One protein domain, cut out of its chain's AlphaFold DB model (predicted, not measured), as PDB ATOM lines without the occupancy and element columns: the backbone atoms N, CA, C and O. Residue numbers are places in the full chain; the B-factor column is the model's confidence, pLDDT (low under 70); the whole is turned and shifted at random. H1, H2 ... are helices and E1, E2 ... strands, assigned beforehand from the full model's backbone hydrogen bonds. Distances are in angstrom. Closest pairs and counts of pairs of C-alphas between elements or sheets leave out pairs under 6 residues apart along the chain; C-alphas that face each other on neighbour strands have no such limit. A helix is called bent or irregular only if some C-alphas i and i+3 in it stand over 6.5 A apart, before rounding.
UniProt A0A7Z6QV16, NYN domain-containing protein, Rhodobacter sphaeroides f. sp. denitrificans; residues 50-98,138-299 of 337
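This is residues 50 to 98 and 138 to 299 of the 337 residues of the protein "NYN domain-containing protein" of Rhodobacter sphaeroides f. sp. denitrificans (UniProt A0A7Z6QV16). A twisted sheet of five parallel strands makes the core, covered by H2 and H5 on one face and by H6 and H7 on the other; beyond one end of its strands lies a smaller lobe of three hairpins, H3 with H4, E3 with E4 and E6 with E7, which makes the long axis. H1 leads away from the end of E1, and H8 lies near the edge strand E9. The printed part has 211 residues with eight named helices and nine named strands, in the order E1 H1 H2 E2 H3 H4 E3 E4 H5 E5 E6 E7 H6 E8 H7 E9 H8. The sheet's order is E5 E2 E1 E8 E9, and the class is mixed, helices and strands. The whole is compact by its radius of gyration of the C-alphas, 18.0 A, yet elongated in outline, spanning 57 by 37 by 32 A.

E1, residues 50 to 54, is an inner strand, parallel to its neighbours E8, residues 243 to 247, and E2, residues 138 to 141; N 52 and O 245 are 2.9 A apart and N 140 and O 53 2.8 A, within hydrogen-bond range. Edge strand E5, residues 202 to 205, is parallel to E2, with N 204 and O 139 at 2.8 A; edge strand E9, residues 266 to 270, is parallel to E8, with N 268 and O 244 at 2.8 A. H1, residues 55 to 68, only grazes this sheet with residues 55 to 58. Its residues 58 to 63 alone touch H2, residues 77 to 98, closest at the C-alphas of Leu 62 and Leu 79, 6.6 A, at a steep tilt of 64 degrees, opposite ways. H2 is on the sheet at a height of 9.4 A, on the same face as H5, residues 187 to 197, which is over E5 and E2. H2 and H5 touch, closest at the C-alphas of Ser 80 and Leu 194, 5.4 A. On the opposite face, H6, residues 224 to 237, is over E2 and E1 at a height of 8.5 A, and H7, residues 251 to 262, is over E9 at 8.6 A: three layers, helices on both faces. H6 and H7 touch at a shallow tilt of 5 degrees, the same way, closest at the C-alphas of Met 236 and Cys 260, 6.6 A. E8, H7 and E9 form a strand-helix-strand unit, two parallel neighbours joined through a helix, with a right-handed crossover. H3, residues 146 to 156, and H4, residues 160 to 171, form a helical hairpin at a shallow tilt of 8 degrees, closest at the C-alphas of Leu 146 and Ala 170, 5.2 A. E3, residues 174 to 177, and E4, residues 180 to 183, form an antiparallel hairpin, with N 175 and O 182 at 2.8 A. E5 runs on into E6, residues 207 to 213, at 28 degrees; E6 and E7, residues 216 to 222, form an antiparallel hairpin, with N 209 and O 220 at 2.8 A. The closest C-alphas of E3 and E7 are those of Thr 177 and Leu 217, 4.6 A. H8, residues 283 to 286, touches residues 251 to 254 of H7 alone, closest at the C-alphas of Ile 285 and Gln 251, 6.2 A. Every O i to N i+4 pair is within hydrogen-bond range in H1, H2, H4, H5 and H6, against 5 of 7 in H3 and 4 of 8 in H7; H8 is too short for such a pair.

E1 begins at C-alpha 50, (-36.376, 8.264, 13.196). H1 is 20.2 A long, H2 31.2 A, H6 19.8 A, E6 19.6 A and E7 18.7 A. H3 and H7 are irregular: C-alphas 151 and 154 are 7.5 A apart, and 252 and 255 7.2 A. H4 begins at C-alpha 160, (-48.202, 54.477, 21.436), and H8 ends at C-alpha 286, (-54.915, 8.170, 23.088).

The two C-alphas farthest apart are those of Glu 98 and Asp 160, 58.2 A. Residues 99 to 137 are not printed; C-alphas 98 and 138 are 19.8 A apart across the cut. Of the links that are printed whole, E9 to H8 is long, with 12 residues. Residues 292 to 293 pair with residues 269 to 270 of E9, parallel. The mean pLDDT of the printed part is 91.0, and residues 213 to 215 are under 70.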
ATOM      1  N   THR A  50     -36.447   6.806  13.362       98.00
ATOM      2  CA  THR A  50     -36.376   8.264  13.196       98.00
ATOM      3  C   THR A  50     -37.343   8.937  14.160       98.00
ATOM      4  O   THR A  50     -38.527   8.614  14.189       98.00
ATOM      5  N   THR A  51     -36.833   9.876  14.952       98.50
ATOM      6  CA  THR A  51     -37.579  10.682  15.919       98.50
ATOM      7  C   THR A  51     -37.707  12.103  15.388       98.50
ATOM      8  O   THR A  51     -36.702  12.793  15.232       98.50
ATOM      9  N   LEU A  52     -38.936  12.540  15.123       98.38
ATOM     10  CA  LEU A  52     -39.247  13.909  14.719       98.38
ATOM     11  C   LEU A  52     -39.814  14.656  15.925       98.38
ATOM     12  O   LEU A  52     -40.843  14.249  16.469       98.38
ATOM     13  N   VAL A  53     -39.134  15.717  16.354       98.25
ATOM     14  CA  VAL A  53     -39.470  16.439  17.588       98.25
ATOM     15  C   VAL A  53     -39.966  17.840  17.270       98.25
ATOM     16  O   VAL A  53     -39.213  18.660  16.752       98.25
ATOM     17  N   ASP A  54     -41.205  18.128  17.648       96.62
ATOM     18  CA  ASP A  54     -41.738  19.486  17.731       96.62
ATOM     19  C   ASP A  54     -41.332  20.113  19.077       96.62
ATOM     20  O   ASP A  54     -41.722  19.661  20.158       96.62
ATOM     21  N   VAL A  55     -40.487  21.143  19.010       97.19
ATOM     22  CA  VAL A  55     -39.754  21.654  20.175       97.19
ATOM     23  C   VAL A  55     -40.560  22.664  20.997       97.19
ATOM     24  O   VAL A  55     -40.387  22.729  22.222       97.19
ATOM     25  N   GLN A  56     -41.449  23.455  20.380       93.62
ATOM     26  CA  GLN A  56     -42.127  24.554  21.085       93.62
ATOM     27  C   GLN A  56     -42.969  24.029  22.253       93.62
ATOM     28  O   GLN A  56     -42.903  24.572  23.364       93.62
ATOM     29  N   GLY A  57     -43.770  22.990  22.003       92.44
ATOM     30  CA  GLY A  57     -44.657  22.414  23.011       92.44
ATOM     31  C   GLY A  57     -43.887  21.936  24.243       92.44
ATOM     32  O   GLY A  57     -44.293  22.215  25.373       92.44
ATOM     33  N   ILE A  58     -42.735  21.295  24.028       96.31
ATOM     34  CA  ILE A  58     -41.863  20.786  25.093       96.31
ATOM     35  C   ILE A  58     -41.351  21.935  25.960       96.31
ATOM     36  O   ILE A  58     -41.482  21.889  27.183       96.31
ATOM     37  N   TYR A  59     -40.821  22.990  25.340       97.00
ATOM     38  CA  TYR A  59     -40.303  24.146  26.069       97.00
ATOM     39  C   TYR A  59     -41.373  24.805  26.946       97.00
ATOM     40  O   TYR A  59     -41.160  25.032  28.138       97.00
ATOM     41  N   LEU A  60     -42.551  25.085  26.378       93.88
ATOM     42  CA  LEU A  60     -43.643  25.726  27.113       93.88
ATOM     43  C   LEU A  60     -44.198  24.817  28.221       93.88
ATOM     44  O   LEU A  60     -44.491  25.301  29.317       93.88
ATOM     45  N   GLY A  61     -44.297  23.510  27.961       94.44
ATOM     46  CA  GLY A  61     -44.685  22.511  28.956       94.44
ATOM     47  C   GLY A  61     -43.705  22.455  30.129       94.44
ATOM     48  O   GLY A  61     -44.123  22.483  31.288       94.44
ATOM     49  N   LEU A  62     -42.399  22.474  29.850       96.56
ATOM     50  CA  LEU A  62     -41.362  22.506  30.881       96.56
ATOM     51  C   LEU A  62     -41.376  23.804  31.685       96.56
ATOM     52  O   LEU A  62     -41.297  23.747  32.908       96.56
ATOM     53  N   LEU A  63     -41.539  24.966  31.051       95.69
ATOM     54  CA  LEU A  63     -41.667  26.231  31.785       95.69
ATOM     55  C   LEU A  63     -42.828  26.199  32.780       95.69
ATOM     56  O   LEU A  63     -42.708  26.690  33.905       95.69
ATOM     57  N   GLU A  64     -43.954  25.609  32.389       94.12
ATOM     58  CA  GLU A  64     -45.073  25.437  33.300       94.12
ATOM     59  C   GLU A  64     -44.773  24.428  34.407       94.12
ATOM     60  O   GLU A  64     -45.079  24.718  35.565       94.12
ATOM     61  N   PHE A  65     -44.159  23.288  34.087       95.19
ATOM     62  CA  PHE A  65     -43.736  22.311  35.087       95.19
ATOM     63  C   PHE A  65     -42.803  22.943  36.129       95.19
ATOM     64  O   PHE A  65     -43.017  22.776  37.330       95.19
ATOM     65  N   PHE A  66     -41.809  23.716  35.685       95.81
ATOM     66  CA  PHE A  66     -40.860  24.416  36.552       95.81
ATOM     67  C   PHE A  66     -41.585  25.424  37.439       95.81
ATOM     68  O   PHE A  66     -41.368  25.448  38.647       95.81
ATOM     69  N   ARG A  67     -42.517  26.194  36.868       94.19
ATOM     70  CA  ARG A  67     -43.340  27.148  37.621       94.19
ATOM     71  C   ARG A  67     -44.193  26.457  38.690       94.19
ATOM     72  O   ARG A  67     -44.274  26.960  39.804       94.19
ATOM     73  N   VAL A  68     -44.845  25.339  38.360       93.38
ATOM     74  CA  VAL A  68     -45.696  24.578  39.298       93.38
ATOM     75  C   VAL A  68     -44.876  23.966  40.436       93.38
ATOM     76  O   VAL A  68     -45.377  23.860  41.551       93.38
ATOM     77  N   ASN A  69     -43.625  23.595  40.168       93.75
ATOM     78  CA  ASN A  69     -42.717  23.007  41.154       93.75
ATOM     79  C   ASN A  69     -41.725  24.014  41.752       93.75
ATOM     80  O   ASN A  69     -40.744  23.604  42.365       93.75
ATOM     81  N   GLU A  70     -41.970  25.315  41.568       94.56
ATOM     82  CA  GLU A  70     -41.175  26.411  42.141       94.56
ATOM     83  C   GLU A  70     -39.670  26.348  41.804       94.56
ATOM     84  O   GLU A  70     -38.824  26.858  42.542       94.56
ATOM     85  N   ILE A  71     -39.326  25.759  40.653       94.94
ATOM     86  CA  ILE A  71     -37.961  25.721  40.124       94.94
ATOM     87  C   ILE A  71     -37.714  27.030  39.363       94.94
ATOM     88  O   ILE A  71     -38.379  27.282  38.350       94.94
ATOM     89  N   PRO A  72     -36.782  27.894  39.802       92.69
ATOM     90  CA  PRO A  72     -36.512  29.137  39.096       92.69
ATOM     91  C   PRO A  72     -35.831  28.839  37.756       92.69
ATOM     92  O   PRO A  72     -34.869  28.083  37.692       92.69
ATOM     93  N   VAL A  73     -36.302  29.474  36.683       92.19
ATOM     94  CA  VAL A  73     -35.682  29.370  35.355       92.19
ATOM     95  C   VAL A  73     -34.704  30.526  35.180       92.19
ATOM     96  O   VAL A  73     -35.115  31.678  35.019       92.19
ATOM     97  N   ARG A  74     -33.405  30.223  35.245       90.75
ATOM     98  CA  ARG A  74     -32.320  31.219  35.154       90.75
ATOM     99  C   ARG A  74     -31.613  31.225  33.803       90.75
ATOM    100  O   ARG A  74     -31.060  32.251  33.422       90.75
ATOM    101  N   ASN A  75     -31.624  30.084  33.129       90.62
ATOM    102  CA  ASN A  75     -31.052  29.831  31.814       90.62
ATOM    103  C   ASN A  75     -31.764  28.618  31.191       90.62
ATOM    104  O   ASN A  75     -32.737  28.098  31.748       90.62
ATOM    105  N   ASP A  76     -31.283  28.179  30.036       92.31
ATOM    106  CA  ASP A  76     -31.804  27.026  29.316       92.31
ATOM    107  C   ASP A  76     -31.291  25.677  29.848       92.31
ATOM    108  O   ASP A  76     -31.974  24.676  29.666       92.31
ATOM    109  N   HIS A  77     -30.138  25.620  30.525       91.50
ATOM    110  CA  HIS A  77     -29.441  24.361  30.823       91.50
ATOM    111  C   HIS A  77     -30.340  23.313  31.491       91.50
ATOM    112  O   HIS A  77     -30.437  22.182  31.018       91.50
ATOM    113  N   LEU A  78     -31.025  23.677  32.581       93.88
ATOM    114  CA  LEU A  78     -31.869  22.724  33.305       93.88
ATOM    115  C   LEU A  78     -33.107  22.329  32.483       93.88
ATOM    116  O   LEU A  78     -33.495  21.165  32.496       93.88
ATOM    117  N   LEU A  79     -33.683  23.260  31.710       95.69
ATOM    118  CA  LEU A  79     -34.784  22.959  30.789       95.69
ATOM    119  C   LEU A  79     -34.338  21.952  29.723       95.69
ATOM    120  O   LEU A  79     -35.013  20.947  29.507       95.69
ATOM    121  N   SER A  80     -33.183  22.183  29.100       96.12
ATOM    122  CA  SER A  80     -32.612  21.330  28.058       96.12
ATOM    123  C   SER A  80     -32.351  19.916  28.584       96.12
ATOM    124  O   SER A  80     -32.725  18.945  27.934       96.12
ATOM    125  N   ARG A  81     -31.814  19.772  29.803       94.50
ATOM    126  CA  ARG A  81     -31.587  18.460  30.447       94.50
ATOM    127  C   ARG A  81     -32.888  17.699  30.706       94.50
ATOM    128  O   ARG A  81     -32.948  16.493  30.488       94.50
ATOM    129  N   PHE A  82     -33.934  18.399  31.139       96.81
ATOM    130  CA  PHE A  82     -35.260  17.808  31.318       96.81
ATOM    131  C   PHE A  82     -35.878  17.369  29.984       96.81
ATOM    132  O   PHE A  82     -36.427  16.272  29.903       96.81
ATOM    133  N   ALA A  83     -35.764  18.190  28.937       97.31
ATOM    134  CA  ALA A  83     -36.256  17.853  27.601       97.31
ATOM    135  C   ALA A  83     -35.540  16.629  27.017       97.31
ATOM    136  O   ALA A  83     -36.208  15.708  26.548       97.31
ATOM    137  N   VAL A  84     -34.205  16.594  27.104       96.56
ATOM    138  CA  VAL A  84     -33.381  15.444  26.695       96.56
ATOM    139  C   VAL A  84     -33.872  14.186  27.389       96.56
ATOM    140  O   VAL A  84     -34.151  13.197  26.718       96.56
ATOM    141  N   GLN A  85     -34.061  14.234  28.711       95.69
ATOM    142  CA  GLN A  85     -34.492  13.055  29.447       95.69
ATOM    143  C   GLN A  85     -35.855  12.539  28.991       95.69
ATOM    144  O   GLN A  85     -36.017  11.334  28.828       95.69
ATOM    145  N   LEU A  86     -36.829  13.427  28.785       96.31
ATOM    146  CA  LEU A  86     -38.161  13.026  28.336       96.31
ATOM    147  C   LEU A  86     -38.114  12.404  26.934       96.31
ATOM    148  O   LEU A  86     -38.741  11.375  26.701       96.31
ATOM    149  N   ILE A  87     -37.350  12.996  26.013       97.19
ATOM    150  CA  ILE A  87     -37.207  12.483  24.644       97.19
ATOM    151  C   ILE A  87     -36.484  11.131  24.652       97.19
ATOM    152  O   ILE A  87     -36.979  10.181  24.051       97.19
ATOM    153  N   CYS A  88     -35.366  11.011  25.371       95.50
ATOM    154  CA  CYS A  88     -34.610   9.763  25.465       95.50
ATOM    155  C   CYS A  88     -35.398   8.654  26.173       95.50
ATOM    156  O   CYS A  88     -35.332   7.507  25.745       95.50
ATOM    157  N   ALA A  89     -36.186   8.972  27.206       94.44
ATOM    158  CA  ALA A  89     -37.058   7.993  27.858       94.44
ATOM    159  C   ALA A  89     -38.100   7.432  26.878       94.44
ATOM    160  O   ALA A  89     -38.301   6.224  26.810       94.44
ATOM    161  N   VAL A  90     -38.707   8.293  26.057       95.69
ATOM    162  CA  VAL A  90     -39.646   7.867  25.009       95.69
ATOM    163  C   VAL A  90     -38.943   7.038  23.929       95.69
ATOM    164  O   VAL A  90     -39.504   6.053  23.452       95.69
ATOM    165  N   GLN A  91     -37.724   7.411  23.533       96.06
ATOM    166  CA  GLN A  91     -36.925   6.634  22.581       96.06
ATOM    167  C   GLN A  91     -36.591   5.242  23.123       96.06
ATOM    168  O   GLN A  91     -36.721   4.269  22.383       96.06
ATOM    169  N   GLU A  92     -36.234   5.137  24.402       93.44
ATOM    170  CA  GLU A  92     -35.954   3.861  25.061       93.44
ATOM    171  C   GLU A  92     -37.210   2.985  25.165       93.44
ATOM    172  O   GLU A  92     -37.134   1.778  24.937       93.44
ATOM    173  N   ASP A  93     -38.382   3.578  25.404       94.00
ATOM    174  CA  ASP A  93     -39.663   2.865  25.363       94.00
ATOM    175  C   ASP A  93     -39.979   2.326  23.958       94.00
ATOM    176  O   ASP A  93     -40.409   1.177  23.818       94.00
ATOM    177  N   VAL A  94     -39.735   3.113  22.897       94.31
ATOM    178  CA  VAL A  94     -39.820   2.611  21.510       94.31
ATOM    179  C   VAL A  94     -38.842   1.462  21.316       94.31
ATOM    180  O   VAL A  94     -39.227   0.414  20.800       94.31
ATOM    181  N   ALA A  95     -37.588   1.639  21.735       92.00
ATOM    182  CA  ALA A  95     -36.564   0.618  21.589       92.00
ATOM    183  C   ALA A  95     -36.970  -0.674  22.304       92.00
ATOM    184  O   ALA A  95     -36.812  -1.758  21.747       92.00
ATOM    185  N   GLN A  96     -37.561  -0.582  23.496       90.19
ATOM    186  CA  GLN A  96     -38.060  -1.741  24.219       90.19
ATOM    187  C   GLN A  96     -39.182  -2.449  23.455       90.19
ATOM    188  O   GLN A  96     -39.099  -3.661  23.277       90.19
ATOM    189  N   ARG A  97     -40.159  -1.712  22.916       90.56
ATOM    190  CA  ARG A  97     -41.230  -2.302  22.092       90.56
ATOM    191  C   ARG A  97     -40.680  -2.974  20.831       90.56
ATOM    192  O   ARG A  97     -41.100  -4.067  20.474       90.56
ATOM    193  N   GLU A  98     -39.685  -2.368  20.187       87.56
ATOM    194  CA  GLU A  98     -38.975  -2.967  19.050       87.56
ATOM    195  C   GLU A  98     -38.164  -4.216  19.438       87.56
ATOM    196  O   GLU A  98     -37.941  -5.105  18.605       87.56
ATOM    197  N   GLU A 138     -34.350  14.422  14.762       98.44
ATOM    198  CA  GLU A 138     -34.459  15.637  13.953       98.44
ATOM    199  C   GLU A 138     -35.403  16.622  14.664       98.44
ATOM    200  O   GLU A 138     -36.493  16.245  15.105       98.44
ATOM    201  N   LEU A 139     -34.968  17.876  14.823       98.38
ATOM    202  CA  LEU A 139     -35.704  18.897  15.578       98.38
ATOM    203  C   LEU A 139     -36.450  19.853  14.647       98.38
ATOM    204  O   LEU A 139     -35.885  20.319  13.663       98.38
ATOM    205  N   PHE A 140     -37.679  20.215  14.998       97.75
ATOM    206  CA  PHE A 140     -38.518  21.154  14.257       97.75
ATOM    207  C   PHE A 140     -38.972  22.271  15.189       97.75
ATOM    208  O   PHE A 140     -39.504  22.016  16.269       97.75
ATOM    209  N   PHE A 141     -38.723  23.519  14.791       96.56
ATOM    210  CA  PHE A 141     -39.040  24.673  15.628       96.56
ATOM    211  C   PHE A 141     -39.194  25.957  14.813       96.56
ATOM    212  O   PHE A 141     -38.493  26.173  13.825       96.56
ATOM    213  N   ALA A 142     -40.053  26.871  15.256       94.62
ATOM    214  CA  ALA A 142     -39.977  28.271  14.854       94.62
ATOM    215  C   ALA A 142     -39.106  29.054  15.855       94.62
ATOM    216  O   ALA A 142     -39.352  28.921  17.051       94.62
ATOM    217  N   PRO A 143     -38.115  29.864  15.422       92.94
ATOM    218  CA  PRO A 143     -37.283  30.682  16.315       92.94
ATOM    219  C   PRO A 143     -38.092  31.679  17.145       92.94
ATOM    220  O   PRO A 143     -39.178  32.079  16.731       92.94
ATOM    221  N   SER A 144     -37.544  32.143  18.268       93.88
ATOM    222  CA  SER A 144     -38.214  33.088  19.166       93.88
ATOM    223  C   SER A 144     -38.859  34.277  18.425       93.88
ATOM    224  O   SER A 144     -38.184  34.985  17.668       93.88
ATOM    225  N   PRO A 145     -40.156  34.576  18.654       92.19
ATOM    226  CA  PRO A 145     -40.850  35.649  17.941       92.19
ATOM    227  C   PRO A 145     -40.478  37.051  18.445       92.19
ATOM    228  O   PRO A 145     -40.970  38.039  17.906       92.19
ATOM    229  N   LEU A 146     -39.659  37.172  19.495       92.88
ATOM    230  CA  LEU A 146     -39.432  38.427  20.225       92.88
ATOM    231  C   LEU A 146     -38.828  39.530  19.349       92.88
ATOM    232  O   LEU A 146     -39.314  40.663  19.353       92.88
ATOM    233  N   SER A 147     -37.810  39.196  18.554       89.69
ATOM    234  CA  SER A 147     -37.171  40.145  17.632       89.69
ATOM    235  C   SER A 147     -38.164  40.654  16.583       89.69
ATOM    236  O   SER A 147     -38.215  41.849  16.278       89.69
ATOM    237  N   GLU A 148     -39.016  39.759  16.087       88.62
ATOM    238  CA  GLU A 148     -40.043  40.061  15.101       88.62
ATOM    239  C   GLU A 148     -41.166  40.925  15.683       88.62
ATOM    240  O   GLU A 148     -41.617  41.869  15.026       88.62
ATOM    241  N   ILE A 149     -41.575  40.663  16.929       89.75
ATOM    242  CA  ILE A 149     -42.519  41.499  17.681       89.75
ATOM    243  C   ILE A 149     -41.969  42.924  17.804       89.75
ATOM    244  O   ILE A 149     -42.659  43.872  17.422       89.75
ATOM    245  N   CYS A 150     -40.721  43.087  18.257       87.31
ATOM    246  CA  CYS A 150     -40.076  44.397  18.372       87.31
ATOM    247  C   CYS A 150     -40.006  45.119  17.019       87.31
ATOM    248  O   CYS A 150     -40.374  46.291  16.912       87.31
ATOM    249  N   ARG A 151     -39.604  44.411  15.955       85.31
ATOM    250  CA  ARG A 151     -39.506  44.963  14.594       85.31
ATOM    251  C   ARG A 151     -40.859  45.430  14.060       85.31
ATOM    252  O   ARG A 151     -40.948  46.480  13.414       85.31
ATOM    253  N   LYS A 152     -41.915  44.652  14.307       84.50
ATOM    254  CA  LYS A 152     -43.263  44.926  13.802       84.50
ATOM    255  C   LYS A 152     -44.078  45.843  14.704       84.50
ATOM    256  O   LYS A 152     -45.081  46.356  14.224       84.50
ATOM    257  N   ALA A 153     -43.656  46.130  15.935       79.19
ATOM    258  CA  ALA A 153     -44.415  46.897  16.928       79.19
ATOM    259  C   ALA A 153     -45.084  48.179  16.389       79.19
ATOM    260  O   ALA A 153     -46.251  48.434  16.683       79.19
ATOM    261  N   LYS A 154     -44.401  48.945  15.524       71.69
ATOM    262  CA  LYS A 154     -44.947  50.155  14.867       71.69
ATOM    263  C   LYS A 154     -46.155  49.913  13.954       71.69
ATOM    264  O   LYS A 154     -46.943  50.821  13.725       71.69
ATOM    265  N   PHE A 155     -46.288  48.700  13.435       76.06
ATOM    266  CA  PHE A 155     -47.402  48.251  12.603       76.06
ATOM    267  C   PHE A 155     -48.435  47.445  13.395       76.06
ATOM    268  O   PHE A 155     -49.536  47.215  12.905       76.06
ATOM    269  N   LEU A 156     -48.074  47.002  14.601       71.12
ATOM    270  CA  LEU A 156     -48.915  46.161  15.444       71.12
ATOM    271  C   LEU A 156     -49.964  46.972  16.225       71.12
ATOM    272  O   LEU A 156     -51.042  46.457  16.494       71.12
ATOM    273  N   SER A 157     -49.696  48.239  16.560       75.50
ATOM    274  CA  SER A 157     -50.676  49.125  17.204       75.50
ATOM    275  C   SER A 157     -50.490  50.582  16.783       75.50
ATOM    276  O   SER A 157     -49.362  51.066  16.678       75.50
ATOM    277  N   LYS A 158     -51.611  51.292  16.587       79.38
ATOM    278  CA  LYS A 158     -51.636  52.752  16.390       79.38
ATOM    279  C   LYS A 158     -51.574  53.534  17.711       79.38
ATOM    280  O   LYS A 158     -51.325  54.731  17.677       79.38
ATOM    281  N   ASP A 159     -51.806  52.873  18.845       85.56
ATOM    282  CA  ASP A 159     -51.681  53.453  20.186       85.56
ATOM    283  C   ASP A 159     -50.245  53.281  20.698       85.56
ATOM    284  O   ASP A 159     -49.746  52.156  20.828       85.56
ATOM    285  N   ASP A 160     -49.594  54.406  20.994       86.50
ATOM    286  CA  ASP A 160     -48.202  54.477  21.436       86.50
ATOM    287  C   ASP A 160     -47.954  53.788  22.783       86.50
ATOM    288  O   ASP A 160     -46.914  53.152  22.950       86.50
ATOM    289  N   LYS A 161     -48.900  53.856  23.731       86.50
ATOM    290  CA  LYS A 161     -48.759  53.214  25.048       86.50
ATOM    291  C   LYS A 161     -48.836  51.701  24.921       86.50
ATOM    292  O   LYS A 161     -48.007  50.993  25.488       86.50
ATOM    293  N   ILE A 162     -49.798  51.208  24.140       84.38
ATOM    294  CA  ILE A 162     -49.935  49.773  23.855       84.38
ATOM    295  C   ILE A 162     -48.699  49.266  23.111       84.38
ATOM    296  O   ILE A 162     -48.158  48.212  23.445       84.38
ATOM    297  N   ARG A 163     -48.223  50.026  22.119       87.31
ATOM    298  CA  ARG A 163     -47.010  49.682  21.376       87.31
ATOM    299  C   ARG A 163     -45.802  49.578  22.304       87.31
ATOM    300  O   ARG A 163     -45.068  48.598  22.208       87.31
ATOM    301  N   GLN A 164     -45.611  50.554  23.191       89.75
ATOM    302  CA  GLN A 164     -44.495  50.543  24.133       89.75
ATOM    303  C   GLN A 164     -44.585  49.348  25.086       89.75
ATOM    304  O   GLN A 164     -43.607  48.628  25.233       89.75
ATOM    305  N   LEU A 165     -45.774  49.047  25.618       88.88
ATOM    306  CA  LEU A 165     -45.991  47.876  26.471       88.88
ATOM    307  C   LEU A 165     -45.628  46.552  25.770       88.88
ATOM    308  O   LEU A 165     -45.036  45.665  26.381       88.88
ATOM    309  N   ILE A 166     -45.968  46.403  24.486       89.25
ATOM    310  CA  ILE A 166     -45.604  45.217  23.694       89.25
ATOM    311  C   ILE A 166     -44.081  45.112  23.535       89.25
ATOM    312  O   ILE A 166     -43.529  44.025  23.701       89.25
ATOM    313  N   ILE A 167     -43.406  46.228  23.235       90.88
ATOM    314  CA  ILE A 167     -41.942  46.280  23.094       90.88
ATOM    315  C   ILE A 167     -41.256  45.965  24.426       90.88
ATOM    316  O   ILE A 167     -40.309  45.178  24.449       90.88
ATOM    317  N   ASP A 168     -41.739  46.535  25.528       92.94
ATOM    318  CA  ASP A 168     -41.174  46.334  26.861       92.94
ATOM    319  C   ASP A 168     -41.271  44.858  27.268       92.94
ATOM    320  O   ASP A 168     -40.279  44.259  27.684       92.94
ATOM    321  N   ASN A 169     -42.436  44.236  27.054       93.12
ATOM    322  CA  ASN A 169     -42.625  42.804  27.285       93.12
ATOM    323  C   ASN A 169     -41.680  41.960  26.421       93.12
ATOM    324  O   ASN A 169     -40.984  41.091  26.947       93.12
ATOM    325  N   ALA A 170     -41.604  42.239  25.117       93.19
ATOM    326  CA  ALA A 170     -40.748  41.486  24.205       93.19
ATOM    327  C   ALA A 170     -39.259  41.614  24.575       93.19
ATOM    328  O   ALA A 170     -38.530  40.624  24.562       93.19
ATOM    329  N   THR A 171     -38.829  42.800  25.007       93.75
ATOM    330  CA  THR A 171     -37.462  43.063  25.490       93.75
ATOM    331  C   THR A 171     -37.153  42.291  26.777       93.75
ATOM    332  O   THR A 171     -36.023  41.860  26.988       93.75
ATOM    333  N   GLN A 172     -38.157  42.040  27.619       94.50
ATOM    334  CA  GLN A 172     -38.029  41.188  28.808       94.50
ATOM    335  C   GLN A 172     -38.108  39.683  28.497       94.50
ATOM    336  O   GLN A 172     -37.994  38.857  29.413       94.50
ATOM    337  N   GLY A 173     -38.301  39.306  27.233       94.38
ATOM    338  CA  GLY A 173     -38.444  37.921  26.803       94.38
ATOM    339  C   GLY A 173     -39.875  37.388  26.852       94.38
ATOM    340  O   GLY A 173     -40.071  36.177  26.824       94.38
ATOM    341  N   LEU A 174     -40.879  38.256  26.965       94.44
ATOM    342  CA  LEU A 174     -42.275  37.881  27.172       94.44
ATOM    343  C   LEU A 174     -43.137  38.214  25.951       94.44
ATOM    344  O   LEU A 174     -43.034  39.285  25.360       94.44
ATOM    345  N   ALA A 175     -44.066  37.319  25.629       92.12
ATOM    346  CA  ALA A 175     -45.122  37.552  24.657       92.12
ATOM    347  C   ALA A 175     -46.492  37.368  25.323       92.12
ATOM    348  O   ALA A 175     -46.872  36.259  25.704       92.12
ATOM    349  N   VAL A 176     -47.237  38.465  25.472       90.25
ATOM    350  CA  VAL A 176     -48.581  38.456  26.066       90.25
ATOM    351  C   VAL A 176     -49.609  38.145  24.984       90.25
ATOM    352  O   VAL A 176     -49.810  38.931  24.059       90.25
ATOM    353  N   THR A 177     -50.250  36.985  25.097       88.00
ATOM    354  CA  THR A 177     -51.251  36.491  24.143       88.00
ATOM    355  C   THR A 177     -52.635  36.431  24.780       88.00
ATOM    356  O   THR A 177     -52.775  36.530  25.998       88.00
ATOM    357  N   GLN A 178     -53.669  36.181  23.974       82.56
ATOM    358  CA  GLN A 178     -55.027  35.944  24.488       82.56
ATOM    359  C   GLN A 178     -55.147  34.718  25.410       82.56
ATOM    360  O   GLN A 178     -56.111  34.608  26.159       82.56
ATOM    361  N   TRP A 179     -54.170  33.807  25.374       82.25
ATOM    362  CA  TRP A 179     -54.127  32.608  26.215       82.25
ATOM    363  C   TRP A 179     -53.188  32.757  27.419       82.25
ATOM    364  O   TRP A 179     -52.926  31.783  28.120       82.25
ATOM    365  N   GLY A 180     -52.670  33.965  27.649       86.75
ATOM    366  CA  GLY A 180     -51.732  34.279  28.720       86.75
ATOM    367  C   GLY A 180     -50.341  34.658  28.217       86.75
ATOM    368  O   GLY A 180     -50.098  34.826  27.016       86.75
ATOM    369  N   THR A 181     -49.423  34.816  29.166       90.50
ATOM    370  CA  THR A 181     -48.043  35.234  28.909       90.50
ATOM    371  C   THR A 181     -47.160  34.030  28.619       90.50
ATOM    372  O   THR A 181     -47.037  33.130  29.448       90.50
ATOM    373  N   ARG A 182     -46.507  34.037  27.458       91.94
ATOM    374  CA  ARG A 182     -45.465  33.074  27.091       91.94
ATOM    375  C   ARG A 182     -44.097  33.696  27.337       91.94
ATOM    376  O   ARG A 182     -43.868  34.843  26.960       91.94
ATOM    377  N   ASN A 183     -43.199  32.954  27.971       94.38
ATOM    378  CA  ASN A 183     -41.822  33.378  28.193       94.38
ATOM    379  C   ASN A 183     -40.937  32.692  27.153       94.38
ATOM    380  O   ASN A 183     -40.882  31.475  27.153       94.38
ATOM    381  N   TYR A 184     -40.283  33.461  26.289       95.69
ATOM    382  CA  TYR A 184     -39.358  32.995  25.251       95.69
ATOM    383  C   TYR A 184     -37.910  33.432  25.524       95.69
ATOM    384  O   TYR A 184     -37.060  33.331  24.642       95.69
ATOM    385  N   ARG A 185     -37.614  33.931  26.735       95.38
ATOM    386  CA  ARG A 185     -36.311  34.510  27.102       95.38
ATOM    387  C   ARG A 185     -35.130  33.582  26.822       95.38
ATOM    388  O   ARG A 185     -34.083  34.067  26.424       95.38
ATOM    389  N   PHE A 186     -35.311  32.283  27.044       96.56
ATOM    390  CA  PHE A 186     -34.259  31.266  26.909       96.56
ATOM    391  C   PHE A 186     -34.549  30.275  25.782       96.56
ATOM    392  O   PHE A 186     -33.981  29.192  25.760       96.56
ATOM    393  N   TYR A 187     -35.508  30.584  24.908       97.00
ATOM    394  CA  TYR A 187     -36.019  29.602  23.961       97.00
ATOM    395  C   TYR A 187     -34.991  29.238  22.886       97.00
ATOM    396  O   TYR A 187     -34.748  28.059  22.670       97.00
ATOM    397  N   ASP A 188     -34.354  30.225  22.254       96.50
ATOM    398  CA  ASP A 188     -33.368  29.950  21.200       96.50
ATOM    399  C   ASP A 188     -32.129  29.221  21.759       96.50
ATOM    400  O   ASP A 188     -31.650  28.269  21.138       96.50
ATOM    401  N   ASP A 189     -31.672  29.597  22.962       97.25
ATOM    402  CA  ASP A 189     -30.587  28.907  23.675       97.25
ATOM    403  C   ASP A 189     -30.980  27.461  24.015       97.25
ATOM    404  O   ASP A 189     -30.219  26.532  23.760       97.25
ATOM    405  N   PHE A 190     -32.210  27.255  24.498       97.88
ATOM    406  CA  PHE A 190     -32.773  25.928  24.749       97.88
ATOM    407  C   PHE A 190     -32.778  25.058  23.492       97.88
ATOM    408  O   PHE A 190     -32.364  23.903  23.564       97.88
ATOM    409  N   VAL A 191     -33.184  25.590  22.333       97.50
ATOM    410  CA  VAL A 191     -33.131  24.832  21.073       97.50
ATOM    411  C   VAL A 191     -31.689  24.457  20.718       97.50
ATOM    412  O   VAL A 191     -31.434  23.309  20.350       97.50
ATOM    413  N   GLY A 192     -30.739  25.389  20.849       97.38
ATOM    414  CA  GLY A 192     -29.324  25.131  20.564       97.38
ATOM    415  C   GLY A 192     -28.712  24.061  21.475       97.38
ATOM    416  O   GLY A 192     -28.049  23.132  21.003       97.38
ATOM    417  N   SER A 193     -28.987  24.149  22.775       97.00
ATOM    418  CA  SER A 193     -28.549  23.164  23.764       97.00
ATOM    419  C   SER A 193     -29.199  21.805  23.537       97.00
ATOM    420  O   SER A 193     -28.513  20.788  23.594       97.00
ATOM    421  N   LEU A 194     -30.498  21.766  23.229       97.00
ATOM    422  CA  LEU A 194     -31.219  20.528  22.946       97.00
ATOM    423  C   LEU A 194     -30.657  19.815  21.710       97.00
ATOM    424  O   LEU A 194     -30.423  18.611  21.764       97.00
ATOM    425  N   ALA A 195     -30.387  20.554  20.627       97.06
ATOM    426  CA  ALA A 195     -29.772  20.010  19.416       97.06
ATOM    427  C   ALA A 195     -28.403  19.377  19.701       97.06
ATOM    428  O   ALA A 195     -28.110  18.291  19.210       97.06
ATOM    429  N   THR A 196     -27.594  20.036  20.534       96.19
ATOM    430  CA  THR A 196     -26.264  19.544  20.919       96.19
ATOM    431  C   THR A 196     -26.360  18.309  21.814       96.19
ATOM    432  O   THR A 196     -25.704  17.310  21.552       96.19
ATOM    433  N   LEU A 197     -27.192  18.356  22.860       93.69
ATOM    434  CA  LEU A 197     -27.296  17.287  23.857       93.69
ATOM    435  C   LEU A 197     -27.950  16.011  23.313       93.69
ATOM    436  O   LEU A 197     -27.637  14.929  23.797       93.69
ATOM    437  N   LEU A 198     -28.853  16.132  22.337       94.88
ATOM    438  CA  LEU A 198     -29.459  14.987  21.645       94.88
ATOM    439  C   LEU A 198     -28.636  14.491  20.456       94.88
ATOM    440  O   LEU A 198     -29.084  13.566  19.780       94.88
ATOM    441  N   GLU A 199     -27.503  15.136  20.155       95.62
ATOM    442  CA  GLU A 199     -26.737  14.906  18.925       95.62
ATOM    443  C   GLU A 199     -27.656  14.905  17.688       95.62
ATOM    444  O   GLU A 199     -27.629  14.004  16.847       95.62
ATOM    445  N   ALA A 200     -28.545  15.904  17.612       95.31
ATOM    446  CA  ALA A 200     -29.573  15.964  16.583       95.31
ATOM    447  C   ALA A 200     -28.932  15.973  15.188       95.31
ATOM    448  O   ALA A 200     -28.078  16.806  14.881       95.31
ATOM    449  N   LYS A 201     -29.388  15.068  14.315       96.31
ATOM    450  CA  LYS A 201     -28.886  14.940  12.938       96.31
ATOM    451  C   LYS A 201     -29.128  16.218  12.140       96.31
ATOM    452  O   LYS A 201     -28.310  16.602  11.307       96.31
ATOM    453  N   SER A 202     -30.276  16.845  12.363       95.25
ATOM    454  CA  SER A 202     -30.688  18.074  11.698       95.25
ATOM    455  C   SER A 202     -31.625  18.886  12.587       95.25
ATOM    456  O   SER A 202     -32.188  18.401  13.576       95.25
ATOM    457  N   SER A 203     -31.789  20.159  12.235       94.56
ATOM    458  CA  SER A 203     -32.813  21.013  12.825       94.56
ATOM    459  C   SER A 203     -33.448  21.889  11.750       94.56
ATOM    460  O   SER A 203     -32.764  22.675  11.096       94.56
ATOM    461  N   GLU A 204     -34.757  21.755  11.582       94.69
ATOM    462  CA  GLU A 204     -35.566  22.446  10.587       94.69
ATOM    463  C   GLU A 204     -36.275  23.650  11.206       94.69
ATOM    464  O   GLU A 204     -36.904  23.563  12.265       94.69
ATOM    465  N   ARG A 205     -36.178  24.795  10.523       93.88
ATOM    466  CA  ARG A 205     -36.693  26.075  11.019       93.88
ATOM    467  C   ARG A 205     -37.976  26.468  10.299       93.88
ATOM    468  O   ARG A 205     -37.965  26.669   9.087       93.88
ATOM    469  N   GLY A 206     -39.056  26.625  11.059       91.56
ATOM    470  CA  GLY A 206     -40.254  27.354  10.645       91.56
ATOM    471  C   GLY A 206     -40.153  28.845  10.982       91.56
ATOM    472  O   GLY A 206     -39.060  29.399  11.127       91.56
ATOM    473  N   PHE A 207     -41.296  29.510  11.144       88.06
ATOM    474  CA  PHE A 207     -41.356  30.907  11.595       88.06
ATOM    475  C   PHE A 207     -42.667  31.226  12.326       88.06
ATOM    476  O   PHE A 207     -43.634  30.479  12.232       88.06
ATOM    477  N   PHE A 208     -42.734  32.369  13.017       86.19
ATOM    478  CA  PHE A 208     -43.987  32.869  13.597       86.19
ATOM    479  C   PHE A 208     -44.676  33.902  12.711       86.19
ATOM    480  O   PHE A 208     -44.093  34.917  12.319       86.19
ATOM    481  N   GLY A 209     -45.973  33.704  12.493       83.94
ATOM    482  CA  GLY A 209     -46.900  34.785  12.191       83.94
ATOM    483  C   GLY A 209     -47.189  35.586  13.461       83.94
ATOM    484  O   GLY A 209     -47.617  35.026  14.470       83.94
ATOM    485  N   VAL A 210     -46.963  36.901  13.417       84.62
ATOM    486  CA  VAL A 210     -47.225  37.816  14.539       84.62
ATOM    487  C   VAL A 210     -48.293  38.817  14.126       84.62
ATOM    488  O   VAL A 210     -48.081  39.619  13.212       84.62
ATOM    489  N   HIS A 211     -49.422  38.794  14.829       80.50
ATOM    490  CA  HIS A 211     -50.519  39.745  14.665       80.50
ATOM    491  C   HIS A 211     -50.903  40.346  16.018       80.50
ATOM    492  O   HIS A 211     -50.728  39.703  17.050       80.50
ATOM    493  N   VAL A 212     -51.459  41.559  16.020       72.88
ATOM    494  CA  VAL A 212     -52.004  42.182  17.232       72.88
ATOM    495  C   VAL A 212     -53.483  42.463  17.063       72.88
ATOM    496  O   VAL A 212     -53.925  42.959  16.027       72.88
ATOM    497  N   LYS A 213     -54.236  42.137  18.109       69.75
ATOM    498  CA  LYS A 213     -55.643  42.481  18.264       69.75
ATOM    499  C   LYS A 213     -55.863  42.886  19.718       69.75
ATOM    500  O   LYS A 213     -55.494  42.135  20.611       69.75
ATOM    501  N   ASP A 214     -56.427  44.070  19.946       69.94
ATOM    502  CA  ASP A 214     -56.795  44.557  21.284       69.94
ATOM    503  C   ASP A 214     -55.638  44.487  22.308       69.94
ATOM    504  O   ASP A 214     -55.808  44.011  23.425       69.94
ATOM    505  N   ALA A 215     -54.435  44.925  21.907       68.00
ATOM    506  CA  ALA A 215     -53.178  44.850  22.678       68.00
ATOM    507  C   ALA A 215     -52.618  43.437  22.953       68.00
ATOM    508  O   ALA A 215     -51.549  43.315  23.548       68.00
ATOM    509  N   LEU A 216     -53.283  42.378  22.489       74.88
ATOM    510  CA  LEU A 216     -52.842  40.994  22.647       74.88
ATOM    511  C   LEU A 216     -52.147  40.495  21.380       74.88
ATOM    512  O   LEU A 216     -52.610  40.726  20.257       74.88
ATOM    513  N   LEU A 217     -51.047  39.765  21.563       80.50
ATOM    514  CA  LEU A 217     -50.362  39.084  20.473       80.50
ATOM    515  C   LEU A 217     -51.116  37.804  20.109       80.50
ATOM    516  O   LEU A 217     -51.376  36.939  20.947       80.50
ATOM    517  N   ARG A 218     -51.410  37.649  18.823       82.94
ATOM    518  CA  ARG A 218     -51.689  36.350  18.224       82.94
ATOM    519  C   ARG A 218     -50.395  35.864  17.587       82.94
ATOM    520  O   ARG A 218     -49.949  36.419  16.582       82.94
ATOM    521  N   LEU A 219     -49.813  34.853  18.217       83.62
ATOM    522  CA  LEU A 219     -48.674  34.109  17.699       83.62
ATOM    523  C   LEU A 219     -49.198  32.847  17.035       83.62
ATOM    524  O   LEU A 219     -50.002  32.128  17.628       83.62
ATOM    525  N   ASP A 220     -48.764  32.621  15.809       78.56
ATOM    526  CA  ASP A 220     -49.151  31.464  15.020       78.56
ATOM    527  C   ASP A 220     -47.872  30.836  14.478       78.56
ATOM    528  O   ASP A 220     -47.141  31.482  13.723       78.56
ATOM    529  N   GLU A 221     -47.554  29.634  14.945       81.31
ATOM    530  CA  GLU A 221     -46.409  28.887  14.440       81.31
ATOM    531  C   GLU A 221     -46.712  28.443  13.012       81.31
ATOM    532  O   GLU A 221     -47.777  27.904  12.717       81.31
ATOM    533  N   LYS A 222     -45.803  28.747  12.092       81.69
ATOM    534  CA  LYS A 222     -45.952  28.445  10.674       81.69
ATOM    535  C   LYS A 222     -44.825  27.549  10.211       81.69
ATOM    536  O   LYS A 222     -43.685  27.644  10.661       81.69
ATOM    537  N   GLU A 223     -45.190  26.700   9.261       88.62
ATOM    538  CA  GLU A 223     -44.340  25.724   8.583       88.62
ATOM    539  C   GLU A 223     -43.775  24.588   9.434       88.62
ATOM    540  O   GLU A 223     -43.345  23.614   8.832       88.62
ATOM    541  N   VAL A 224     -43.798  24.633  10.767       92.00
ATOM    542  CA  VAL A 224     -43.272  23.528  11.592       92.00
ATOM    543  C   VAL A 224     -44.044  22.234  11.353       92.00
ATOM    544  O   VAL A 224     -43.428  21.251  10.943       92.00
ATOM    545  N   ASP A 225     -45.377  22.260  11.436       92.06
ATOM    546  CA  ASP A 225     -46.181  21.052  11.196       92.06
ATOM    547  C   ASP A 225     -46.064  20.535   9.765       92.06
ATOM    548  O   ASP A 225     -45.976  19.331   9.522       92.06
ATOM    549  N   ILE A 226     -46.001  21.459   8.804       93.25
ATOM    550  CA  ILE A 226     -45.836  21.123   7.390       93.25
ATOM    551  C   ILE A 226     -44.465  20.483   7.160       93.25
ATOM    552  O   ILE A 226     -44.382  19.470   6.476       93.25
ATOM    553  N   ARG A 227     -43.391  21.036   7.733       94.94
ATOM    554  CA  ARG A 227     -42.025  20.507   7.601       94.94
ATOM    555  C   ARG A 227     -41.892  19.142   8.258       94.94
ATOM    556  O   ARG A 227     -41.305  18.254   7.648       94.94
ATOM    557  N   LEU A 228     -42.477  18.951   9.441       96.00
ATOM    558  CA  LEU A 228     -42.495  17.654  10.113       96.00
ATOM    559  C   LEU A 228     -43.246  16.623   9.265       96.00
ATOM    560  O   LEU A 228     -42.733  15.531   9.021       96.00
ATOM    561  N   ALA A 229     -44.424  16.982   8.748       95.75
ATOM    562  CA  ALA A 229     -45.206  16.108   7.881       95.75
ATOM    563  C   ALA A 229     -44.476  15.764   6.575       95.75
ATOM    564  O   ALA A 229     -44.433  14.595   6.199       95.75
ATOM    565  N   VAL A 230     -43.867  16.747   5.903       95.56
ATOM    566  CA  VAL A 230     -43.049  16.521   4.700       95.56
ATOM    567  C   VAL A 230     -41.883  15.596   5.025       95.56
ATOM    568  O   VAL A 230     -41.695  14.599   4.333       95.56
ATOM    569  N   ARG A 231     -41.168  15.836   6.129       96.44
ATOM    570  CA  ARG A 231     -40.049  14.979   6.510       96.44
ATOM    571  C   ARG A 231     -40.487  13.549   6.819       96.44
ATOM    572  O   ARG A 231     -39.812  12.608   6.413       96.44
ATOM    573  N   ALA A 232     -41.621  13.363   7.493       96.56
ATOM    574  CA  ALA A 232     -42.200  12.040   7.706       96.56
ATOM    575  C   ALA A 232     -42.485  11.331   6.368       96.56
ATOM    576  O   ALA A 232     -42.181  10.147   6.225       96.56
ATOM    577  N   MET A 233     -43.019  12.057   5.378       96.25
ATOM    578  CA  MET A 233     -43.222  11.535   4.022       96.25
ATOM    579  C   MET A 233     -41.908  11.149   3.343       96.25
ATOM    580  O   MET A 233     -41.854  10.083   2.733       96.25
ATOM    581  N   ASP A 234     -40.851  11.946   3.496       95.62
ATOM    582  CA  ASP A 234     -39.531  11.635   2.940       95.62
ATOM    583  C   ASP A 234     -38.932  10.371   3.570       95.62
ATOM    584  O   ASP A 234     -38.431   9.507   2.853       95.62
ATOM    585  N   VAL A 235     -39.053  10.205   4.895       94.38
ATOM    586  CA  VAL A 235     -38.610   8.986   5.597       94.38
ATOM    587  C   VAL A 235     -39.325   7.749   5.051       94.38
ATOM    588  O   VAL A 235     -38.680   6.726   4.805       94.38
ATOM    589  N   MET A 236     -40.642   7.846   4.834       93.25
ATOM    590  CA  MET A 236     -41.448   6.765   4.260       93.25
ATOM    591  C   MET A 236     -41.052   6.463   2.809       93.25
ATOM    592  O   MET A 236     -40.849   5.304   2.456       93.25
ATOM    593  N   ALA A 237     -40.923   7.494   1.969       92.69
ATOM    594  CA  ALA A 237     -40.620   7.341   0.547       92.69
ATOM    595  C   ALA A 237     -39.190   6.838   0.297       92.69
ATOM    596  O   ALA A 237     -38.964   6.048  -0.619       92.69
ATOM    597  N   GLY A 238     -38.231   7.283   1.110       90.38
ATOM    598  CA  GLY A 238     -36.823   6.898   1.023       90.38
ATOM    599  C   GLY A 238     -36.476   5.590   1.738       90.38
ATOM    600  O   GLY A 238     -35.325   5.163   1.659       90.38
ATOM    601  N   ALA A 239     -37.433   4.967   2.440       85.94
ATOM    602  CA  ALA A 239     -37.200   3.820   3.325       85.94
ATOM    603  C   ALA A 239     -36.018   4.059   4.292       85.94
ATOM    604  O   ALA A 239     -35.181   3.184   4.530       85.94
ATOM    605  N   GLU A 240     -35.919   5.282   4.827       91.69
ATOM    606  CA  GLU A 240     -34.789   5.696   5.668       91.69
ATOM    607  C   GLU A 240     -34.834   5.069   7.069       91.69
ATOM    608  O   GLU A 240     -33.788   4.932   7.711       91.69
ATOM    609  N   ALA A 241     -36.027   4.679   7.527       94.81
ATOM    610  CA  ALA A 241     -36.281   4.135   8.853       94.81
ATOM    611  C   ALA A 241     -37.239   2.937   8.821       94.81
ATOM    612  O   ALA A 241     -38.082   2.820   7.934       94.81
ATOM    613  N   ASP A 242     -37.130   2.078   9.831       95.00
ATOM    614  CA  ASP A 242     -38.065   0.983  10.101       95.00
ATOM    615  C   ASP A 242     -39.248   1.443  10.966       95.00
ATOM    616  O   ASP A 242     -40.350   0.891  10.881       95.00
ATOM    617  N   ALA A 243     -39.016   2.455  11.807       96.19
ATOM    618  CA  ALA A 243     -40.025   3.054  12.664       96.19
ATOM    619  C   ALA A 243     -39.909   4.583  12.696       96.19
ATOM    620  O   ALA A 243     -38.810   5.144  12.670       96.19
ATOM    621  N   LEU A 244     -41.058   5.248  12.805       97.69
ATOM    622  CA  LEU A 244     -41.170   6.693  12.959       97.69
ATOM    623  C   LEU A 244     -41.785   7.037  14.320       97.69
ATOM    624  O   LEU A 244     -42.924   6.667  14.597       97.69
ATOM    625  N   LEU A 245     -41.056   7.781  15.146       98.06
ATOM    626  CA  LEU A 245     -41.542   8.357  16.395       98.06
ATOM    627  C   LEU A 245     -41.810   9.852  16.197       98.06
ATOM    628  O   LEU A 245     -40.901  10.610  15.866       98.06
ATOM    629  N   ILE A 246     -43.046  10.285  16.437       97.94
ATOM    630  CA  ILE A 246     -43.421  11.702  16.465       97.94
ATOM    631  C   ILE A 246     -43.522  12.147  17.924       97.94
ATOM    632  O   ILE A 246     -44.333  11.618  18.682       97.94
ATOM    633  N   VAL A 247     -42.715  13.132  18.312       97.56
ATOM    634  CA  VAL A 247     -42.787  13.778  19.625       97.56
ATOM    635  C   VAL A 247     -43.441  15.143  19.448       97.56
ATOM    636  O   VAL A 247     -42.784  16.108  19.068       97.56
ATOM    637  N   SER A 248     -44.748  15.211  19.690       95.00
ATOM    638  CA  SER A 248     -45.536  16.446  19.658       95.00
ATOM    639  C   SER A 248     -46.814  16.264  20.480       95.00
ATOM    640  O   SER A 248     -47.237  15.148  20.759       95.00
ATOM    641  N   SER A 249     -47.442  17.368  20.870       91.06
ATOM    642  CA  SER A 249     -48.797  17.351  21.438       91.06
ATOM    643  C   SER A 249     -49.898  17.515  20.383       91.06
ATOM    644  O   SER A 249     -51.083  17.437  20.719       91.06
ATOM    645  N   ASP A 250     -49.527  17.777  19.126       90.12
ATOM    646  CA  ASP A 250     -50.481  18.052  18.058       90.12
ATOM    647  C   ASP A 250     -51.126  16.768  17.505       90.12
ATOM    648  O   ASP A 250     -50.477  15.769  17.177       90.12
ATOM    649  N   GLN A 251     -52.452  16.804  17.394       89.75
ATOM    650  CA  GLN A 251     -53.264  15.721  16.854       89.75
ATOM    651  C   GLN A 251     -53.360  15.760  15.327       89.75
ATOM    652  O   GLN A 251     -53.875  14.813  14.724       89.75
ATOM    653  N   ASP A 252     -52.891  16.823  14.687       90.69
ATOM    654  CA  ASP A 252     -52.953  16.959  13.234       90.69
ATOM    655  C   ASP A 252     -52.000  15.988  12.518       90.69
ATOM    656  O   ASP A 252     -52.172  15.705  11.332       90.69
ATOM    657  N   TYR A 253     -51.095  15.338  13.258       92.69
ATOM    658  CA  TYR A 253     -50.232  14.266  12.760       92.69
ATOM    659  C   TYR A 253     -50.892  12.882  12.695       92.69
ATOM    660  O   TYR A 253     -50.289  11.949  12.166       92.69
ATOM    661  N   MET A 254     -52.119  12.693  13.192       92.69
ATOM    662  CA  MET A 254     -52.778  11.372  13.153       92.69
ATOM    663  C   MET A 254     -52.885  10.757  11.743       92.69
ATOM    664  O   MET A 254     -52.673   9.549  11.617       92.69
ATOM    665  N   PRO A 255     -53.144  11.517  10.660       93.81
ATOM    666  CA  PRO A 255     -53.095  10.972   9.306       93.81
ATOM    667  C   PRO A 255     -51.728  10.380   8.923       93.81
ATOM    668  O   PRO A 255     -51.693   9.410   8.167       93.81
ATOM    669  N   LEU A 256     -50.612  10.896   9.461       94.50
ATOM    670  CA  LEU A 256     -49.269  10.359   9.189       94.50
ATOM    671  C   LEU A 256     -49.098   8.943   9.738       94.50
ATOM    672  O   LEU A 256     -48.449   8.126   9.093       94.50
ATOM    673  N   HIS A 257     -49.728   8.619  10.871       94.94
ATOM    674  CA  HIS A 257     -49.691   7.267  11.440       94.94
ATOM    675  C   HIS A 257     -50.276   6.234  10.482       94.94
ATOM    676  O   HIS A 257     -49.715   5.154  10.301       94.94
ATOM    677  N   GLN A 258     -51.394   6.572   9.835       93.12
ATOM    678  CA  GLN A 258     -51.988   5.694   8.832       93.12
ATOM    679  C   GLN A 258     -51.067   5.542   7.619       93.12
ATOM    680  O   GLN A 258     -50.831   4.420   7.185       93.12
ATOM    681  N   ARG A 259     -50.485   6.644   7.125       94.62
ATOM    682  CA  ARG A 259     -49.537   6.605   6.000       94.62
ATOM    683  C   ARG A 259     -48.292   5.769   6.306       94.62
ATOM    684  O   ARG A 259     -47.870   5.012   5.441       94.62
ATOM    685  N   CYS A 260     -47.759   5.848   7.526       94.81
ATOM    686  CA  CYS A 260     -46.625   5.026   7.959       94.81
ATOM    687  C   CYS A 260     -46.965   3.540   7.879       94.81
ATOM    688  O   CYS A 260     -46.209   2.773   7.288       94.81
ATOM    689  N   ARG A 261     -48.136   3.148   8.399       93.19
ATOM    690  CA  ARG A 261     -48.605   1.759   8.327       93.19
ATOM    691  C   ARG A 261     -48.798   1.290   6.888       93.19
ATOM    692  O   ARG A 261     -48.359   0.192   6.560       93.19
ATOM    693  N   ASP A 262     -49.395   2.121   6.034       94.00
ATOM    694  CA  ASP A 262     -49.584   1.811   4.609       94.00
ATOM    695  C   ASP A 262     -48.234   1.622   3.886       94.00
ATOM    696  O   ASP A 262     -48.125   0.798   2.980       94.00
ATOM    697  N   ALA A 263     -47.196   2.350   4.311       92.88
ATOM    698  CA  ALA A 263     -45.825   2.233   3.813       92.88
ATOM    699  C   ALA A 263     -45.012   1.095   4.472       92.88
ATOM    700  O   ALA A 263     -43.851   0.892   4.125       92.88
ATOM    701  N   GLY A 264     -45.596   0.346   5.415       92.00
ATOM    702  CA  GLY A 264     -44.923  -0.744   6.128       92.00
ATOM    703  C   GLY A 264     -43.982  -0.300   7.255       92.00
ATOM    704  O   GLY A 264     -43.240  -1.131   7.780       92.00
ATOM    705  N   LEU A 265     -44.014   0.976   7.650       94.38
ATOM    706  CA  LEU A 265     -43.266   1.500   8.791       94.38
ATOM    707  C   LEU A 265     -44.080   1.350  10.076       94.38
ATOM    708  O   LEU A 265     -45.291   1.596  10.118       94.38
ATOM    709  N   ARG A 266     -43.388   1.026  11.170       95.00
ATOM    710  CA  ARG A 266     -43.969   1.180  12.505       95.00
ATOM    711  C   ARG A 266     -44.044   2.651  12.861       95.00
ATOM    712  O   ARG A 266     -43.243   3.462  12.404       95.00
ATOM    713  N   THR A 267     -45.024   3.011  13.673       96.56
ATOM    714  CA  THR A 267     -45.247   4.406  14.030       96.56
ATOM    715  C   THR A 267     -45.587   4.534  15.503       96.56
ATOM    716  O   THR A 267     -46.277   3.678  16.062       96.56
ATOM    717  N   TYR A 268     -45.054   5.582  16.118       97.06
ATOM    718  CA  TYR A 268     -45.207   5.901  17.526       97.06
ATOM    719  C   TYR A 268     -45.464   7.395  17.699       97.06
ATOM    720  O   TYR A 268     -45.011   8.216  16.899       97.06
ATOM    721  N   HIS A 269     -46.205   7.757  18.740       97.06
ATOM    722  CA  HIS A 269     -46.461   9.147  19.099       97.06
ATOM    723  C   HIS A 269     -46.278   9.351  20.595       97.06
ATOM    724  O   HIS A 269     -46.737   8.528  21.387       97.06
ATOM    725  N   SER A 270     -45.671  10.467  20.986       95.75
ATOM    726  CA  SER A 270     -45.553  10.857  22.387       95.75
ATOM    727  C   SER A 270     -45.850  12.335  22.592       95.75
ATOM    728  O   SER A 270     -45.278  13.195  21.922       95.75
ATOM    729  N   ASP A 271     -46.713  12.615  23.569       93.88
ATOM    730  CA  ASP A 271     -47.038  13.965  24.027       93.88
ATOM    731  C   ASP A 271     -46.124  14.337  25.199       93.88
ATOM    732  O   ASP A 271     -46.496  14.261  26.374       93.88
ATOM    733  N   VAL A 272     -44.896  14.730  24.862       93.75
ATOM    734  CA  VAL A 272     -43.904  15.177  25.848       93.75
ATOM    735  C   VAL A 272     -44.286  16.528  26.460       93.75
ATOM    736  O   VAL A 272     -43.911  16.803  27.593       93.75
ATOM    737  N   ALA A 273     -45.069  17.371  25.783       92.00
ATOM    738  CA  ALA A 273     -45.451  18.685  26.311       92.00
ATOM    739  C   ALA A 273     -46.384  18.590  27.534       92.00
ATOM    740  O   ALA A 273     -46.353  19.454  28.416       92.00
ATOM    741  N   ASN A 274     -47.211  17.542  27.606       90.19
ATOM    742  CA  ASN A 274     -48.180  17.336  28.685       90.19
ATOM    743  C   ASN A 274     -47.812  16.198  29.652       90.19
ATOM    744  O   ASN A 274     -48.691  15.726  30.373       90.19
ATOM    745  N   PHE A 275     -46.534  15.807  29.737       89.81
ATOM    746  CA  PHE A 275     -46.052  14.701  30.586       89.81
ATOM    747  C   PHE A 275     -46.543  14.769  32.052       89.81
ATOM    748  O   PHE A 275     -46.942  13.769  32.637       89.81
ATOM    749  N   PHE A 276     -46.606  15.969  32.642       86.38
ATOM    750  CA  PHE A 276     -47.031  16.182  34.035       86.38
ATOM    751  C   PHE A 276     -48.537  16.450  34.203       86.38
ATOM    752  O   PHE A 276     -49.027  16.632  35.320       86.38
ATOM    753  N   ARG A 277     -49.291  16.539  33.104       83.25
ATOM    754  CA  ARG A 277     -50.701  16.945  33.089       83.25
ATOM    755  C   ARG A 277     -51.588  15.740  32.809       83.25
ATOM    756  O   ARG A 277     -52.062  15.535  31.689       83.25
ATOM    757  N   VAL A 278     -51.862  14.978  33.867       72.19
ATOM    758  CA  VAL A 278     -52.732  13.797  33.810       72.19
ATOM    759  C   VAL A 278     -54.056  14.141  33.119       72.19
ATOM    760  O   VAL A 278     -54.765  15.071  33.504       72.19
ATOM    761  N   GLY A 279     -54.381  13.393  32.065       70.12
ATOM    762  CA  GLY A 279     -55.645  13.511  31.340       70.12
ATOM    763  C   GLY A 279     -55.684  14.554  30.218       70.12
ATOM    764  O   GLY A 279     -56.617  14.479  29.416       70.12
ATOM    765  N   LYS A 280     -54.688  15.447  30.091       77.69
ATOM    766  CA  LYS A 280     -54.677  16.510  29.064       77.69
ATOM    767  C   LYS A 280     -54.195  16.081  27.677       77.69
ATOM    768  O   LYS A 280     -54.364  16.852  26.739       77.69
ATOM    769  N   THR A 281     -53.680  14.864  27.520       80.38
ATOM    770  CA  THR A 281     -53.386  14.305  26.194       80.38
ATOM    771  C   THR A 281     -54.664  14.259  25.359       80.38
ATOM    772  O   THR A 281     -55.712  13.789  25.826       80.38
ATOM    773  N   GLY A 282     -54.594  14.757  24.128       79.19
ATOM    774  CA  GLY A 282     -55.762  14.838  23.265       79.19
ATOM    775  C   GLY A 282     -56.339  13.453  22.929       79.19
ATOM    776  O   GLY A 282     -55.620  12.459  22.838       79.19
ATOM    777  N   ARG A 283     -57.658  13.384  22.699       83.19
ATOM    778  CA  ARG A 283     -58.389  12.111  22.527       83.19
ATOM    779  C   ARG A 283     -57.826  11.242  21.397       83.19
ATOM    780  O   ARG A 283     -57.455  10.110  21.659       83.19
ATOM    781  N   LYS A 284     -57.660  11.810  20.197       84.56
ATOM    782  CA  LYS A 284     -57.136  11.075  19.031       84.56
ATOM    783  C   LYS A 284     -55.740  10.471  19.235       84.56
ATOM    784  O   LYS A 284     -55.451   9.433  18.662       84.56
ATOM    785  N   ILE A 285     -54.893  11.101  20.055       82.19
ATOM    786  CA  ILE A 285     -53.561  10.572  20.382       82.19
ATOM    787  C   ILE A 285     -53.702   9.330  21.272       82.19
ATOM    788  O   ILE A 285     -53.017   8.340  21.050       82.19
ATOM    789  N   LYS A 286     -54.632   9.341  22.238       80.00
ATOM    790  CA  LYS A 286     -54.915   8.170  23.088       80.00
ATOM    791  C   LYS A 286     -55.479   6.991  22.292       80.00
ATOM    792  O   LYS A 286     -55.202   5.846  22.637       80.00
ATOM    793  N   ASP A 287     -56.219   7.267  21.218       88.56
ATOM    794  CA  ASP A 287     -56.796   6.240  20.342       88.56
ATOM    795  C   ASP A 287     -55.723   5.429  19.576       88.56
ATOM    796  O   ASP A 287     -56.042   4.410  18.968       88.56
ATOM    797  N   LEU A 288     -54.443   5.832  19.634       88.06
ATOM    798  CA  LEU A 288     -53.315   5.068  19.090       88.06
ATOM    799  C   LEU A 288     -52.964   3.809  19.905       88.06
ATOM    800  O   LEU A 288     -52.193   2.983  19.414       88.06
ATOM    801  N   GLY A 289     -53.494   3.640  21.124       89.19
ATOM    802  CA  GLY A 289     -53.248   2.455  21.956       89.19
ATOM    803  C   GLY A 289     -51.753   2.207  22.190       89.19
ATOM    804  O   GLY A 289     -51.037   3.106  22.627       89.19
ATOM    805  N   ASP A 290     -51.267   1.020  21.824       89.12
ATOM    806  CA  ASP A 290     -49.859   0.607  21.963       89.12
ATOM    807  C   ASP A 290     -48.885   1.346  21.023       89.12
ATOM    808  O   ASP A 290     -47.681   1.097  21.043       89.12
ATOM    809  N   HIS A 291     -49.370   2.274  20.196       92.19
ATOM    810  CA  HIS A 291     -48.531   3.198  19.426       92.19
ATOM    811  C   HIS A 291     -48.372   4.559  20.115       92.19
ATOM    812  O   HIS A 291     -47.526   5.360  19.719       92.19
ATOM    813  N   PHE A 292     -49.141   4.827  21.171       94.31
ATOM    814  CA  PHE A 292     -48.907   5.968  22.043       94.31
ATOM    815  C   PHE A 292     -47.894   5.609  23.137       94.31
ATOM    816  O   PHE A 292     -47.920   4.515  23.716       94.31
ATOM    817  N   ILE A 293     -46.987   6.538  23.422       92.50
ATOM    818  CA  ILE A 293     -46.004   6.438  24.498       92.50
ATOM    819  C   ILE A 293     -46.247   7.597  25.450       92.50
ATOM    820  O   ILE A 293     -46.210   8.763  25.056       92.50
ATOM    821  N   LEU A 294     -46.513   7.264  26.709       89.62
ATOM    822  CA  LEU A 294     -46.640   8.261  27.756       89.62
ATOM    823  C   LEU A 294     -45.236   8.720  28.151       89.62
ATOM    824  O   LEU A 294     -44.432   7.912  28.598       89.62
ATOM    825  N   ALA A 295     -44.951  10.008  27.985       90.94
ATOM    826  CA  ALA A 295     -43.698  10.577  28.456       90.94
ATOM    827  C   ALA A 295     -43.700  10.683  29.986       90.94
ATOM    828  O   ALA A 295     -44.649  11.210  30.569       90.94
ATOM    829  N   ASP A 296     -42.617  10.238  30.613       90.44
ATOM    830  CA  ASP A 296     -42.351  10.431  32.037       90.44
ATOM    831  C   ASP A 296     -40.834  10.492  32.271       90.44
ATOM    832  O   ASP A 296     -40.033  10.103  31.414       90.44
ATOM    833  N   PHE A 297     -40.418  10.992  33.430       88.44
ATOM    834  CA  PHE A 297     -39.022  10.924  33.831       88.44
ATOM    835  C   PHE A 297     -38.661   9.506  34.255       88.44
ATOM    836  O   PHE A 297     -39.385   8.851  35.007       88.44
ATOM    837  N   SER A 298     -37.479   9.049  33.841       83.06
ATOM    838  CA  SER A 298     -36.964   7.776  34.333       83.06
ATOM    839  C   SER A 298     -36.805   7.791  35.857       83.06
ATOM    840  O   SER A 298     -36.531   8.819  36.495       83.06
ATOM    841  N   ARG A 299     -36.918   6.601  36.455       77.62
ATOM    842  CA  ARG A 299     -36.587   6.418  37.870       77.62
ATOM    843  C   ARG A 299     -35.140   6.848  38.108       77.62
ATOM    844  O   ARG A 299     -34.235   6.426  37.397       77.62
TER     845      ARG A 299